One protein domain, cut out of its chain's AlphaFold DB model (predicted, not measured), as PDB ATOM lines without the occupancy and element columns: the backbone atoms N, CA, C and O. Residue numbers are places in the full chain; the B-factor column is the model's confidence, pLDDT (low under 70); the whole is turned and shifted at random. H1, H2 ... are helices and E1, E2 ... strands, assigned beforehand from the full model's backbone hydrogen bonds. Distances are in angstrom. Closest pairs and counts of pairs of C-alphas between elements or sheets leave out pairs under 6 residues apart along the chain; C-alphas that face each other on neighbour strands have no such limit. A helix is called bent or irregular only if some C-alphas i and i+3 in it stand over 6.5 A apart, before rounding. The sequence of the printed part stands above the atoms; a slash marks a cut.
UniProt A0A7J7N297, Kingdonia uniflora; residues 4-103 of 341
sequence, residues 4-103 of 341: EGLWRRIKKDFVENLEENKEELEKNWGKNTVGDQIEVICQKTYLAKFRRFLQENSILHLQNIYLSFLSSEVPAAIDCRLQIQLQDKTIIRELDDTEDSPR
ATOM      1  N   GLU A   4     449.668 304.250 417.951       29.02
ATOM      2  CA  GLU A   4     448.480 305.115 417.865       29.02
ATOM      3  C   GLU A   4     447.157 304.442 418.275       29.02
ATOM      4  O   GLU A   4     446.229 305.128 418.702       29.02
ATOM      5  N   GLY A   5     447.060 303.109 418.206       25.56
ATOM      6  CA  GLY A   5     445.850 302.377 418.601       25.56
ATOM      7  C   GLY A   5     445.648 302.254 420.117       25.56
ATOM      8  O   GLY A   5     444.515 302.091 420.566       25.56
ATOM      9  N   LEU A   6     446.720 302.360 420.911       31.80
ATOM     10  CA  LEU A   6     446.667 302.179 422.368       31.80
ATOM     11  C   LEU A   6     446.178 303.446 423.095       31.80
ATOM     12  O   LEU A   6     445.534 303.364 424.136       31.80
ATOM     13  N   TRP A   7     446.423 304.623 422.509       30.72
ATOM     14  CA  TRP A   7     446.114 305.924 423.115       30.72
ATOM     15  C   TRP A   7     444.622 306.270 423.133       30.72
ATOM     16  O   TRP A   7     444.177 307.005 424.010       30.72
ATOM     17  N   ARG A   8     443.818 305.707 422.218       31.95
ATOM     18  CA  ARG A   8     442.359 305.943 422.173       31.95
ATOM     19  C   ARG A   8     441.585 305.260 423.308       31.95
ATOM     20  O   ARG A   8     440.366 305.389 423.364       31.95
ATOM     21  N   ARG A   9     442.264 304.520 424.190       34.16
ATOM     22  CA  ARG A   9     441.639 303.669 425.210       34.16
ATOM     23  C   ARG A   9     441.995 304.031 426.651       34.16
ATOM     24  O   ARG A   9     441.767 303.215 427.532       34.16
ATOM     25  N   ILE A  10     442.476 305.244 426.913       40.28
ATOM     26  CA  ILE A  10     442.374 305.808 428.266       40.28
ATOM     27  C   ILE A  10     440.929 306.305 428.397       40.28
ATOM     28  O   ILE A  10     440.600 307.422 428.000       40.28
ATOM     29  N   LYS A  11     440.031 305.405 428.816       40.25
ATOM     30  CA  LYS A  11     438.635 305.740 429.128       40.25
ATOM     31  C   LYS A  11     438.594 306.731 430.294       40.25
ATOM     32  O   LYS A  11     439.504 306.755 431.112       40.25
ATOM     33  N   LYS A  12     437.516 307.508 430.389       42.19
ATOM     34  CA  LYS A  12     437.221 308.381 431.535       42.19
ATOM     35  C   LYS A  12     437.317 307.609 432.870       42.19
ATOM     36  O   LYS A  12     438.035 308.036 433.765       42.19
ATOM     37  N   ASP A  13     436.789 306.386 432.876       40.28
ATOM     38  CA  ASP A  13     436.829 305.421 433.985       40.28
ATOM     39  C   ASP A  13     438.263 305.005 434.406       40.28
ATOM     40  O   ASP A  13     438.486 304.512 435.506       40.28
ATOM     41  N   PHE A  14     439.263 305.179 433.530       41.09
ATOM     42  CA  PHE A  14     440.645 304.729 433.752       41.09
ATOM     43  C   PHE A  14     441.433 305.660 434.687       41.09
ATOM     44  O   PHE A  14     442.362 305.219 435.359       41.09
ATOM     45  N   VAL A  15     441.074 306.948 434.727       48.91
ATOM     46  CA  VAL A  15     441.684 307.938 435.634       48.91
ATOM     47  C   VAL A  15     440.983 307.932 436.991       48.91
ATOM     48  O   VAL A  15     441.650 308.076 438.011       48.91
ATOM     49  N   GLU A  16     439.667 307.702 437.003       49.72
ATOM     50  CA  GLU A  16     438.850 307.626 438.223       49.72
ATOM     51  C   GLU A  16     439.269 306.447 439.129       49.72
ATOM     52  O   GLU A  16     439.079 306.503 440.338       49.72
ATOM     53  N   ASN A  17     439.959 305.434 438.580       57.47
ATOM     54  CA  ASN A  17     440.377 304.244 439.320       57.47
ATOM     55  C   ASN A  17     441.831 303.811 439.047       57.47
ATOM     56  O   ASN A  17     442.120 302.663 438.704       57.47
ATOM     57  N   LEU A  18     442.784 304.735 439.211       60.91
ATOM     58  CA  LEU A  18     444.224 304.446 439.087       60.91
ATOM     59  C   LEU A  18     444.707 303.325 440.028       60.91
ATOM     60  O   LEU A  18     445.582 302.550 439.644       60.91
ATOM     61  N   GLU A  19     444.141 303.216 441.235       60.66
ATOM     62  CA  GLU A  19     444.484 302.146 442.184       60.66
ATOM     63  C   GLU A  19     443.933 300.783 441.759       60.66
ATOM     64  O   GLU A  19     444.672 299.799 441.772       60.66
ATOM     65  N   GLU A  20     442.674 300.711 441.321       60.91
ATOM     66  CA  GLU A  20     442.068 299.449 440.866       60.91
ATOM     67  C   GLU A  20     442.726 298.936 439.580       60.91
ATOM     68  O   GLU A  20     442.860 297.731 439.374       60.91
ATOM     69  N   ASN A  21     443.219 299.851 438.742       64.31
ATOM     70  CA  ASN A  21     443.942 299.516 437.520       64.31
ATOM     71  C   ASN A  21     445.457 299.394 437.731       64.31
ATOM     72  O   ASN A  21     446.185 299.189 436.759       64.31
ATOM     73  N   LYS A  22     445.967 299.498 438.968       67.88
ATOM     74  CA  LYS A  22     447.410 299.484 439.251       67.88
ATOM     75  C   LYS A  22     448.093 298.223 438.731       67.88
ATOM     76  O   LYS A  22     449.140 298.323 438.103       67.88
ATOM     77  N   GLU A  23     447.501 297.046 438.932       67.44
ATOM     78  CA  GLU A  23     448.075 295.794 438.421       67.44
ATOM     79  C   GLU A  23     448.102 295.757 436.891       67.44
ATOM     80  O   GLU A  23     449.072 295.288 436.299       67.44
ATOM     81  N   GLU A  24     447.067 296.279 436.230       69.19
ATOM     82  CA  GLU A  24     447.024 296.366 434.771       69.19
ATOM     83  C   GLU A  24     448.043 297.388 434.240       69.19
ATOM     84  O   GLU A  24     448.729 297.120 433.253       69.19
ATOM     85  N   LEU A  25     448.209 298.518 434.930       66.12
ATOM     86  CA  LEU A  25     449.228 299.532 434.657       66.12
ATOM     87  C   LEU A  25     450.639 298.975 434.844       66.12
ATOM     88  O   LEU A  25     451.502 299.185 433.995       66.12
ATOM     89  N   GLU A  26     450.890 298.231 435.914       69.75
ATOM     90  CA  GLU A  26     452.187 297.605 436.160       69.75
ATOM     91  C   GLU A  26     452.466 296.463 435.179       69.75
ATOM     92  O   GLU A  26     453.599 296.292 434.723       69.75
ATOM     93  N   LYS A  27     451.435 295.700 434.799       72.25
ATOM     94  CA  LYS A  27     451.536 294.610 433.822       72.25
ATOM     95  C   LYS A  27     451.783 295.130 432.409       72.25
ATOM     96  O   LYS A  27     452.619 294.575 431.698       72.25
ATOM     97  N   ASN A  28     451.072 296.178 432.002       66.12
ATOM     98  CA  ASN A  28     451.167 296.722 430.651       66.12
ATOM     99  C   ASN A  28     452.348 297.687 430.504       66.12
ATOM    100  O   ASN A  28     452.956 297.737 429.435       66.12
ATOM    101  N   TRP A  29     452.672 298.461 431.543       64.38
ATOM    102  CA  TRP A  29     453.624 299.578 431.461       64.38
ATOM    103  C   TRP A  29     454.850 299.432 432.387       64.38
ATOM    104  O   TRP A  29     455.790 300.229 432.293       64.38
ATOM    105  N   GLY A  30     454.907 298.376 433.205       62.62
ATOM    106  CA  GLY A  30     456.030 298.019 434.078       62.62
ATOM    107  C   GLY A  30     455.850 298.456 435.534       62.62
ATOM    108  O   GLY A  30     455.103 299.382 435.836       62.62
ATOM    109  N   LYS A  31     456.580 297.805 436.450       56.34
ATOM    110  CA  LYS A  31     456.664 298.213 437.863       56.34
ATOM    111  C   LYS A  31     457.165 299.670 437.939       56.34
ATOM    112  O   LYS A  31     458.126 299.997 437.239       56.34
ATOM    113  N   ASN A  32     456.520 300.507 438.759       57.06
ATOM    114  CA  ASN A  32     456.774 301.954 438.964       57.06
ATOM    115  C   ASN A  32     456.024 302.930 438.027       57.06
ATOM    116  O   ASN A  32     456.504 304.033 437.766       57.06
ATOM    117  N   THR A  33     454.858 302.563 437.491       55.91
ATOM    118  CA  THR A  33     454.014 303.506 436.725       55.91
ATOM    119  C   THR A  33     453.084 304.358 437.582       55.91
ATOM    120  O   THR A  33     452.700 305.436 437.135       55.91
ATOM    121  N   VAL A  34     452.772 303.926 438.806       55.81
ATOM    122  CA  VAL A  34     451.955 304.677 439.768       55.81
ATOM    123  C   VAL A  34     452.773 304.868 441.041       55.81
ATOM    124  O   VAL A  34     453.108 303.894 441.716       55.81
ATOM    125  N   GLY A  35     453.126 306.113 441.338       61.97
ATOM    126  CA  GLY A  35     453.763 306.511 442.590       61.97
ATOM    127  C   GLY A  35     453.015 307.684 443.211       61.97
ATOM    128  O   GLY A  35     452.260 308.369 442.529       61.97
ATOM    129  N   ASP A  36     453.260 307.941 444.494       73.31
ATOM    130  CA  ASP A  36     452.582 308.999 445.265       73.31
ATOM    131  C   ASP A  36     452.958 310.428 444.816       73.31
ATOM    132  O   ASP A  36     452.553 311.410 445.427       73.31
ATOM    133  N   GLN A  37     453.791 310.559 443.783       83.31
ATOM    134  CA  GLN A  37     454.223 311.823 443.201       83.31
ATOM    135  C   GLN A  37     454.179 311.714 441.674       83.31
ATOM    136  O   GLN A  37     454.547 310.688 441.100       83.31
ATOM    137  N   ILE A  38     453.771 312.792 441.005       86.50
ATOM    138  CA  ILE A  38     453.709 312.876 439.543       86.50
ATOM    139  C   ILE A  38     454.097 314.281 439.074       86.50
ATOM    140  O   ILE A  38     453.695 315.278 439.675       86.50
ATOM    141  N   GLU A  39     454.896 314.380 438.004       87.19
ATOM    142  CA  GLU A  39     455.254 315.681 437.421       87.19
ATOM    143  C   GLU A  39     454.049 316.254 436.663       87.19
ATOM    144  O   GLU A  39     453.387 315.553 435.895       87.19
ATOM    145  N   VAL A  40     453.775 317.546 436.858       91.00
ATOM    146  CA  VAL A  40     452.719 318.276 436.146       91.00
ATOM    147  C   VAL A  40     453.359 319.336 435.257       91.00
ATOM    148  O   VAL A  40     454.010 320.263 435.735       91.00
ATOM    149  N   ILE A  41     453.145 319.226 433.949       90.75
ATOM    150  CA  ILE A  41     453.670 320.143 432.938       90.75
ATOM    151  C   ILE A  41     452.546 321.035 432.419       90.75
ATOM    152  O   ILE A  41     451.514 320.566 431.940       90.75
ATOM    153  N   CYS A  42     452.783 322.345 432.448       93.06
ATOM    154  CA  CYS A  42     451.910 323.344 431.844       93.06
ATOM    155  C   CYS A  42     452.598 323.963 430.627       93.06
ATOM    156  O   CYS A  42     453.653 324.579 430.759       93.06
ATOM    157  N   GLN A  43     451.988 323.860 429.445       91.56
ATOM    158  CA  GLN A  43     452.489 324.590 428.280       91.56
ATOM    159  C   GLN A  43     452.313 326.101 428.472       91.56
ATOM    160  O   GLN A  43     451.350 326.560 429.094       91.56
ATOM    161  N   LYS A  44     453.225 326.889 427.892       92.38
ATOM    162  CA  LYS A  44     453.237 328.357 428.009       92.38
ATOM    163  C   LYS A  44     451.920 329.006 427.571       92.38
ATOM    164  O   LYS A  44     451.489 329.975 428.188       92.38
ATOM    165  N   THR A  45     451.270 328.452 426.549       95.81
ATOM    166  CA  THR A  45     449.955 328.885 426.045       95.81
ATOM    167  C   THR A  45     448.862 328.823 427.111       95.81
ATOM    168  O   THR A  45     447.993 329.689 427.137       95.81
ATOM    169  N   TYR A  46     448.928 327.855 428.028       94.50
ATOM    170  CA  TYR A  46     447.951 327.672 429.104       94.50
ATOM    171  C   TYR A  46     448.409 328.249 430.447       94.50
ATOM    172  O   TYR A  46     447.637 328.269 431.406       94.50
ATOM    173  N   LEU A  47     449.640 328.763 430.534       92.56
ATOM    174  CA  LEU A  47     450.198 329.248 431.792       92.56
ATOM    175  C   LEU A  47     449.337 330.358 432.399       92.56
ATOM    176  O   LEU A  47     449.069 330.322 433.591       92.56
ATOM    177  N   ALA A  48     448.847 331.308 431.597       95.31
ATOM    178  CA  ALA A  48     447.990 332.388 432.092       95.31
ATOM    179  C   ALA A  48     446.713 331.866 432.781       95.31
ATOM    180  O   ALA A  48     446.302 332.419 433.799       95.31
ATOM    181  N   LYS A  49     446.135 330.773 432.269       95.75
ATOM    182  CA  LYS A  49     444.932 330.132 432.816       95.75
ATOM    183  C   LYS A  49     445.206 329.445 434.153       95.75
ATOM    184  O   LYS A  49     444.416 329.574 435.085       95.75
ATOM    185  N   PHE A  50     446.319 328.719 434.248       95.19
ATOM    186  CA  PHE A  50     446.594 327.853 435.397       95.19
ATOM    187  C   PHE A  50     447.508 328.471 436.454       95.19
ATOM    188  O   PHE A  50     447.547 327.977 437.575       95.19
ATOM    189  N   ARG A  51     448.201 329.576 436.154       93.12
ATOM    190  CA  ARG A  51     449.228 330.177 437.023       93.12
ATOM    191  C   ARG A  51     448.785 330.374 438.469       93.12
ATOM    192  O   ARG A  51     449.602 330.164 439.357       93.12
ATOM    193  N   ARG A  52     447.531 330.772 438.700       94.62
ATOM    194  CA  ARG A  52     447.010 330.994 440.059       94.62
ATOM    195  C   ARG A  52     446.952 329.722 440.905       94.62
ATOM    196  O   ARG A  52     447.115 329.825 442.105       94.62
ATOM    197  N   PHE A  53     446.757 328.565 440.276       91.94
ATOM    198  CA  PHE A  53     446.676 327.271 440.950       91.94
ATOM    199  C   PHE A  53     448.050 326.617 441.116       91.94
ATOM    200  O   PHE A  53     448.224 325.759 441.961       91.94
ATOM    201  N   LEU A  54     449.050 327.013 440.319       87.62
ATOM    202  CA  LEU A  54     450.403 326.437 440.348       87.62
ATOM    203  C   LEU A  54     451.281 327.044 441.459       87.62
ATOM    204  O   LEU A  54     452.477 327.308 441.250       87.62
ATOM    205  N   GLN A  55     450.671 327.308 442.612       87.56
ATOM    206  CA  GLN A  55     451.346 327.740 443.832       87.56
ATOM    207  C   GLN A  55     451.805 326.513 444.625       87.56
ATOM    208  O   GLN A  55     451.270 325.418 444.474       87.56
ATOM    209  N   GLU A  56     452.879 326.675 445.389       83.56
ATOM    210  CA  GLU A  56     453.357 325.606 446.266       83.56
ATOM    211  C   GLU A  56     452.429 325.472 447.474       83.56
ATOM    212  O   GLU A  56     451.817 326.451 447.893       83.56
ATOM    213  N   ASN A  57     452.339 324.259 448.023       83.62
ATOM    214  CA  ASN A  57     451.491 323.900 449.165       83.62
ATOM    215  C   ASN A  57     449.968 323.988 448.937       83.62
ATOM    216  O   ASN A  57     449.219 323.810 449.892       83.62
ATOM    217  N   SER A  58     449.495 324.208 447.706       86.88
ATOM    218  CA  SER A  58     448.068 324.096 447.379       86.88
ATOM    219  C   SER A  58     447.655 322.635 447.186       86.88
ATOM    220  O   SER A  58     448.318 321.885 446.461       86.88
ATOM    221  N   ILE A  59     446.519 322.250 447.768       88.50
ATOM    222  CA  ILE A  59     445.862 320.971 447.480       88.50
ATOM    223  C   ILE A  59     444.895 321.192 446.321       88.50
ATOM    224  O   ILE A  59     444.053 322.088 446.358       88.50
ATOM    225  N   LEU A  60     445.037 320.398 445.262       90.56
ATOM    226  CA  LEU A  60     444.310 320.607 444.017       90.56
ATOM    227  C   LEU A  60     443.621 319.323 443.564       90.56
ATOM    228  O   LEU A  60     444.238 318.265 443.488       90.56
ATOM    229  N   HIS A  61     442.369 319.446 443.143       89.88
ATOM    230  CA  HIS A  61     441.674 318.433 442.365       89.88
ATOM    231  C   HIS A  61     441.804 318.752 440.873       89.88
ATOM    232  O   HIS A  61     441.420 319.836 440.419       89.88
ATOM    233  N   LEU A  62     442.355 317.812 440.104       92.19
ATOM    234  CA  LEU A  62     442.527 317.936 438.659       92.19
ATOM    235  C   LEU A  62     441.564 316.996 437.929       92.19
ATOM    236  O   LEU A  62     441.538 315.801 438.193       92.19
ATOM    237  N   GLN A  63     440.838 317.523 436.945       93.12
ATOM    238  CA  GLN A  63     439.949 316.752 436.071       93.12
ATOM    239  C   GLN A  63     440.285 317.008 434.599       93.12
ATOM    240  O   GLN A  63     440.825 318.060 434.245       93.12
ATOM    241  N   ASN A  64     439.927 316.067 433.717       93.00
ATOM    242  CA  ASN A  64     440.228 316.125 432.278       93.00
ATOM    243  C   ASN A  64     441.728 316.336 431.999       93.00
ATOM    244  O   ASN A  64     442.136 317.238 431.254       93.00
ATOM    245  N   ILE A  65     442.557 315.529 432.656       91.94
ATOM    246  CA  ILE A  65     444.010 315.547 432.496       91.94
ATOM    247  C   ILE A  65     444.456 314.692 431.310       91.94
ATOM    248  O   ILE A  65     443.801 313.718 430.942       91.94
ATOM    249  N   TYR A  66     445.607 315.041 430.736       90.06
ATOM    250  CA  TYR A  66     446.298 314.198 429.768       90.06
ATOM    251  C   TYR A  66     447.535 313.581 430.410       90.06
ATOM    252  O   TYR A  66     448.380 314.301 430.942       90.06
ATOM    253  N   LEU A  67     447.652 312.255 430.348       90.12
ATOM    254  CA  LEU A  67     448.829 311.527 430.816       90.12
ATOM    255  C   LEU A  67     449.769 311.247 429.647       90.12
ATOM    256  O   LEU A  67     449.347 310.842 428.566       90.12
ATOM    257  N   SER A  68     451.061 311.439 429.881       87.81
ATOM    258  CA  SER A  68     452.111 311.116 428.916       87.81
ATOM    259  C   SER A  68     453.295 310.466 429.616       87.81
ATOM    260  O   SER A  68     453.463 310.618 430.825       87.81
ATOM    261  N   PHE A  69     454.121 309.749 428.858       86.31
ATOM    262  CA  PHE A  69     455.373 309.224 429.388       86.31
ATOM    263  C   PHE A  69     456.422 310.325 429.461       86.31
ATOM    264  O   PHE A  69     456.582 311.126 428.534       86.31
ATOM    265  N   LEU A  70     457.165 310.321 430.557       81.19
ATOM    266  CA  LEU A  70     458.358 311.126 430.705       81.19
ATOM    267  C   LEU A  70     459.418 310.595 429.734       81.19
ATOM    268  O   LEU A  70     459.681 309.391 429.672       81.19
ATOM    269  N   SER A  71     460.009 311.484 428.932       78.25
ATOM    270  CA  SER A  71     461.109 311.087 428.051       78.25
ATOM    271  C   SER A  71     462.282 310.620 428.908       78.25
ATOM    272  O   SER A  71     462.700 311.338 429.813       78.25
ATOM    273  N   SER A  72     462.863 309.463 428.581       71.06
ATOM    274  CA  SER A  72     464.069 308.955 429.249       71.06
ATOM    275  C   SER A  72     465.258 309.912 429.157       71.06
ATOM    276  O   SER A  72     466.229 309.767 429.890       71.06
ATOM    277  N   GLU A  73     465.212 310.865 428.226       70.94
ATOM    278  CA  GLU A  73     466.257 311.869 428.045       70.94
ATOM    279  C   GLU A  73     466.174 313.008 429.060       70.94
ATOM    280  O   GLU A  73     467.137 313.761 429.198       70.94
ATOM    281  N   VAL A  74     465.044 313.155 429.761       66.00
ATOM    282  CA  VAL A  74     464.884 314.226 430.732       66.00
ATOM    283  C   VAL A  74     465.033 313.688 432.151       66.00
ATOM    284  O   VAL A  74     464.252 312.829 432.557       66.00
ATOM    285  N   PRO A  75     465.991 314.218 432.933       64.88
ATOM    286  CA  PRO A  75     466.041 314.021 434.373       64.88
ATOM    287  C   PRO A  75     464.700 314.354 435.017       64.88
ATOM    288  O   PRO A  75     464.297 315.516 435.042       64.88
ATOM    289  N   ALA A  76     464.007 313.327 435.505       66.31
ATOM    290  CA  ALA A  76     462.828 313.498 436.331       66.31
ATOM    291  C   ALA A  76     463.273 313.788 437.762       66.31
ATOM    292  O   ALA A  76     464.153 313.114 438.294       66.31
ATOM    293  N   ALA A  77     462.637 314.770 438.390       69.75
ATOM    294  CA  ALA A  77     462.776 315.016 439.821       69.75
ATOM    295  C   ALA A  77     462.075 313.945 440.680       69.75
ATOM    296  O   ALA A  77     462.305 313.883 441.885       69.75
ATOM    297  N   ILE A  78     461.194 313.155 440.060       75.62
ATOM    298  CA  ILE A  78     460.252 312.242 440.700       75.62
ATOM    299  C   ILE A  78     460.428 310.846 440.089       75.62
ATOM    300  O   ILE A  78     460.604 310.732 438.875       75.62
ATOM    301  N   ASP A  79     460.306 309.798 440.911       75.62
ATOM    302  CA  ASP A  79     460.295 308.385 440.487       75.62
ATOM    303  C   ASP A  79     458.979 307.986 439.804       75.62
ATOM    304  O   ASP A  79     458.283 307.054 440.207       75.62
ATOM    305  N   CYS A  80     458.563 308.751 438.803       80.44
ATOM    306  CA  CYS A  80     457.329 308.494 438.088       80.44
ATOM    307  C   CYS A  80     457.589 308.577 436.594       80.44
ATOM    308  O   CYS A  80     458.077 309.577 436.069       80.44
ATOM    309  N   ARG A  81     457.261 307.492 435.889       81.88
ATOM    310  CA  ARG A  81     457.377 307.433 434.425       81.88
ATOM    311  C   ARG A  81     456.262 308.188 433.718       81.88
ATOM    312  O   ARG A  81     456.363 308.409 432.511       81.88
ATOM    313  N   LEU A  82     455.202 308.533 434.437       85.69
ATOM    314  CA  LEU A  82     454.083 309.302 433.928       85.69
ATOM    315  C   LEU A  82     454.222 310.765 434.343       85.69
ATOM    316  O   LEU A  82     454.780 311.097 435.384       85.69
ATOM    317  N   GLN A  83     453.680 311.638 433.509       88.75
ATOM    318  CA  GLN A  83     453.508 313.050 433.808       88.75
ATOM    319  C   GLN A  83     452.121 313.492 433.346       88.75
ATOM    320  O   GLN A  83     451.605 313.020 432.323       88.75
ATOM    321  N   ILE A  84     451.548 314.443 434.070       91.12
ATOM    322  CA  ILE A  84     450.322 315.132 433.685       91.12
ATOM    323  C   ILE A  84     450.700 316.303 432.784       91.12
ATOM    324  O   ILE A  84     451.549 317.115 433.136       91.12
ATOM    325  N   GLN A  85     450.048 316.432 431.635       92.56
ATOM    326  CA  GLN A  85     450.104 317.642 430.823       92.56
ATOM    327  C   GLN A  85     448.779 318.384 430.941       92.56
ATOM    328  O   GLN A  85     447.723 317.859 430.582       92.56
ATOM    329  N   LEU A  86     448.841 319.621 431.430       93.31
ATOM    330  CA  LEU A  86     447.678 320.494 431.493       93.31
ATOM    331  C   LEU A  86     447.317 320.954 430.079       93.31
ATOM    332  O   LEU A  86     448.159 321.482 429.345       93.31
ATOM    333  N   GLN A  87     446.055 320.758 429.711       95.06
ATOM    334  CA  GLN A  87     445.492 321.141 428.420       95.06
ATOM    335  C   GLN A  87     444.391 322.182 428.607       95.06
ATOM    336  O   GLN A  87     443.967 322.470 429.725       95.06
ATOM    337  N   ASP A  88     443.868 322.722 427.507       95.88
ATOM    338  CA  ASP A  88     442.769 323.681 427.584       95.88
ATOM    339  C   ASP A  88     441.532 323.108 428.298       95.88
ATOM    340  O   ASP A  88     440.890 323.795 429.083       95.88
ATOM    341  N   LYS A  89     441.220 321.822 428.127       95.81
ATOM    342  CA  LYS A  89     440.048 321.209 428.777       95.81
ATOM    343  C   LYS A  89     440.270 320.818 430.239       95.81
ATOM    344  O   LYS A  89     439.312 320.394 430.887       95.81
ATOM    345  N   THR A  90     441.494 320.948 430.753       95.69
ATOM    346  CA  THR A  90     441.812 320.589 432.134       95.69
ATOM    347  C   THR A  90     441.123 321.545 433.103       95.69
ATOM    348  O   THR A  90     441.170 322.769 432.944       95.69
ATOM    349  N   ILE A  91     440.480 320.969 434.114       95.38
ATOM    350  CA  ILE A  91     439.805 321.687 435.193       95.38
ATOM    351  C   ILE A  91     440.649 321.497 436.450       95.38
ATOM    352  O   ILE A  91     441.034 320.375 436.765       95.38
ATOM    353  N   ILE A  92     440.942 322.594 437.147       95.12
ATOM    354  CA  ILE A  92     441.652 322.586 438.428       95.12
ATOM    355  C   ILE A  92     440.751 323.254 439.456       95.12
ATOM    356  O   ILE A  92     440.251 324.357 439.209       95.12
ATOM    357  N   ARG A  93     440.536 322.582 440.583       94.06
ATOM    358  CA  ARG A  93     439.842 323.125 441.750       94.06
ATOM    359  C   ARG A  93     440.788 323.066 442.934       94.06
ATOM    360  O   ARG A  93     441.482 322.072 443.103       94.06
ATOM    361  N   GLU A  94     440.836 324.136 443.706       92.56
ATOM    362  CA  GLU A  94     441.532 324.128 444.989       92.56
ATOM    363  C   GLU A  94     440.642 323.426 446.010       92.56
ATOM    364  O   GLU A  94     439.418 323.580 445.970       92.56
ATOM    365  N   LEU A  95     441.255 322.600 446.846       88.81
ATOM    366  CA  LEU A  95     440.595 321.918 447.944       88.81
ATOM    367  C   LEU A  95     441.040 322.551 449.254       88.81
ATOM    368  O   LEU A  95     442.154 323.067 449.352       88.81
ATOM    369  N   ASP A  96     440.162 322.483 450.249       89.12
ATOM    370  CA  ASP A  96     440.515 322.901 451.596       89.12
ATOM    371  C   ASP A  96     441.643 322.018 452.134       89.12
ATOM    372  O   ASP A  96     441.706 320.811 451.879       89.12
ATOM    373  N   ASP A  97     442.555 322.654 452.861       80.75
ATOM    374  CA  ASP A  97     443.697 321.993 453.471       80.75
ATOM    375  C   ASP A  97     443.198 321.013 454.538       80.75
ATOM    376  O   ASP A  97     442.638 321.418 455.560       80.75
ATOM    377  N   THR A  98     443.347 319.714 454.282       78.25
ATOM    378  CA  THR A  98     443.054 318.682 455.274       78.25
ATOM    379  C   THR A  98     444.334 318.357 456.034       78.25
ATOM    380  O   THR A  98     445.373 318.114 455.422       78.25
ATOM    381  N   GLU A  99     444.265 318.319 457.371       70.69
ATOM    382  CA  GLU A  99     445.428 318.014 458.228       70.69
ATOM    383  C   GLU A  99     446.105 316.677 457.867       70.69
ATOM    384  O   GLU A  99     447.301 316.509 458.091       70.69
ATOM    385  N   ASP A 100     445.363 315.759 457.245       75.44
ATOM    386  CA  ASP A 100     445.831 314.424 456.868       75.44
ATOM    387  C   ASP A 100     446.632 314.375 455.554       75.44
ATOM    388  O   ASP A 100     447.199 313.335 455.208       75.44
ATOM    389  N   SER A 101     446.701 315.471 454.792       71.25
ATOM    390  CA  SER A 101     447.372 315.469 453.490       71.25
ATOM    391  C   SER A 101     448.889 315.655 453.624       71.25
ATOM    392  O   SER A 101     449.344 316.711 454.076       71.25
ATOM    393  N   PRO A 102     449.724 314.696 453.173       72.94
ATOM    394  CA  PRO A 102     451.172 314.844 453.254       72.94
ATOM    395  C   PRO A 102     451.642 315.979 452.336       72.94
ATOM    396  O   PRO A 102     451.618 315.854 451.113       72.94
ATOM    397  N   ARG A 103     452.097 317.092 452.922       76.69
ATOM    398  CA  ARG A 103     452.568 318.268 452.163       76.69
ATOM    399  C   ARG A 103     453.859 318.000 451.401       76.69
ATOM    400  O   ARG A 103     454.050 318.481 450.285       76.69
TER     401      ARG A 103
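Overview. This is residues 4 to 103 of the 341 residues of a protein of Kingdonia uniflora (UniProt A0A7J7N297). A bent ribbon of strands makes two small sheets that meet at a corner: E2 runs on into E3, and E4 leads by a tight link to E5, with E1 added beside E4. The short helix H4 sits at the end of the larger sheet where E1 and E4 finish, while H1, H2 and H3 are strung loosely along the opposite side, apart from one another. The printed part has 100 residues, with four named helices and five named strands in the order H1 H2 H3 E1 H4 E2 E3 E4 E5; the larger sheet, E1 E4 E3, is mixed, and E2 with E5 is antiparallel. The class is mixed, helices and strands, with under half of the residues in named elements. The whole is compact, with a radius of gyration of the C-alphas of 14.4 A and spans of 36 by 34 by 30 A.

Along the chain. In the larger sheet, E1 is residues 39 to 42, 10.1 A long, E4 residues 82 to 86, 13.1 A, and E3 residues 66 to 69, 10.4 A. E4 begins at C-alpha 82 (454.083, 309.302, 433.928). E2, residues 60 to 63, is 9.8 A long, and E5, residues 91 to 94, is 10.2 A and ends at C-alpha 94 (441.532, 324.128, 444.989). H4 is residues 44 to 50, 9.9 A; it is irregular, with C-alphas 45 and 48 7.3 A apart. H1, residues 4 to 7, begins at C-alpha 4 (448.480, 305.115, 417.865) and is 5.8 A long. H2, residues 12 to 16, is 6.9 A, and H3, residues 22 to 29, is 10.0 A.

Arrangement. E4 is the inner strand. E1 is parallel to it at 25 degrees, with N 41 and O 84 2.8 A apart, within hydrogen-bond range. E3 and E4 form a hairpin, antiparallel at 143 degrees, with N 85 and O 66 at 2.8 A. E2 runs on into E3 across a break of 2 residues, at 96 degrees. E2 and E5 are antiparallel at 161 degrees, with N 61 and O 93 at 2.8 A. H4 only grazes the larger sheet, with its residues 46 to 50; the closest C-alphas of H4 and E4, Tyr 46 and Leu 86, are 7.6 A apart. H1, H2 and H3 are not on that sheet. In H3 every O i to N i+4 pair is within hydrogen-bond range; H2 has 0 of 1 and H4 1 of 3, beside 1 of 2 and 3 of 4 O i to N i+3 pairs, and H1 is too short for an O i to N i+4 pair.

Size, cuts and confidence. The two C-alphas farthest apart, those of Gly 5 and Glu 99, are 42.6 A apart. The printed part has no cut. The link from E3 to E4, residues 70 to 81, is long. Mean pLDDT of the printed part is 75.4; residues 4 to 26, 28 to 35 and 74 to 77 are under 70.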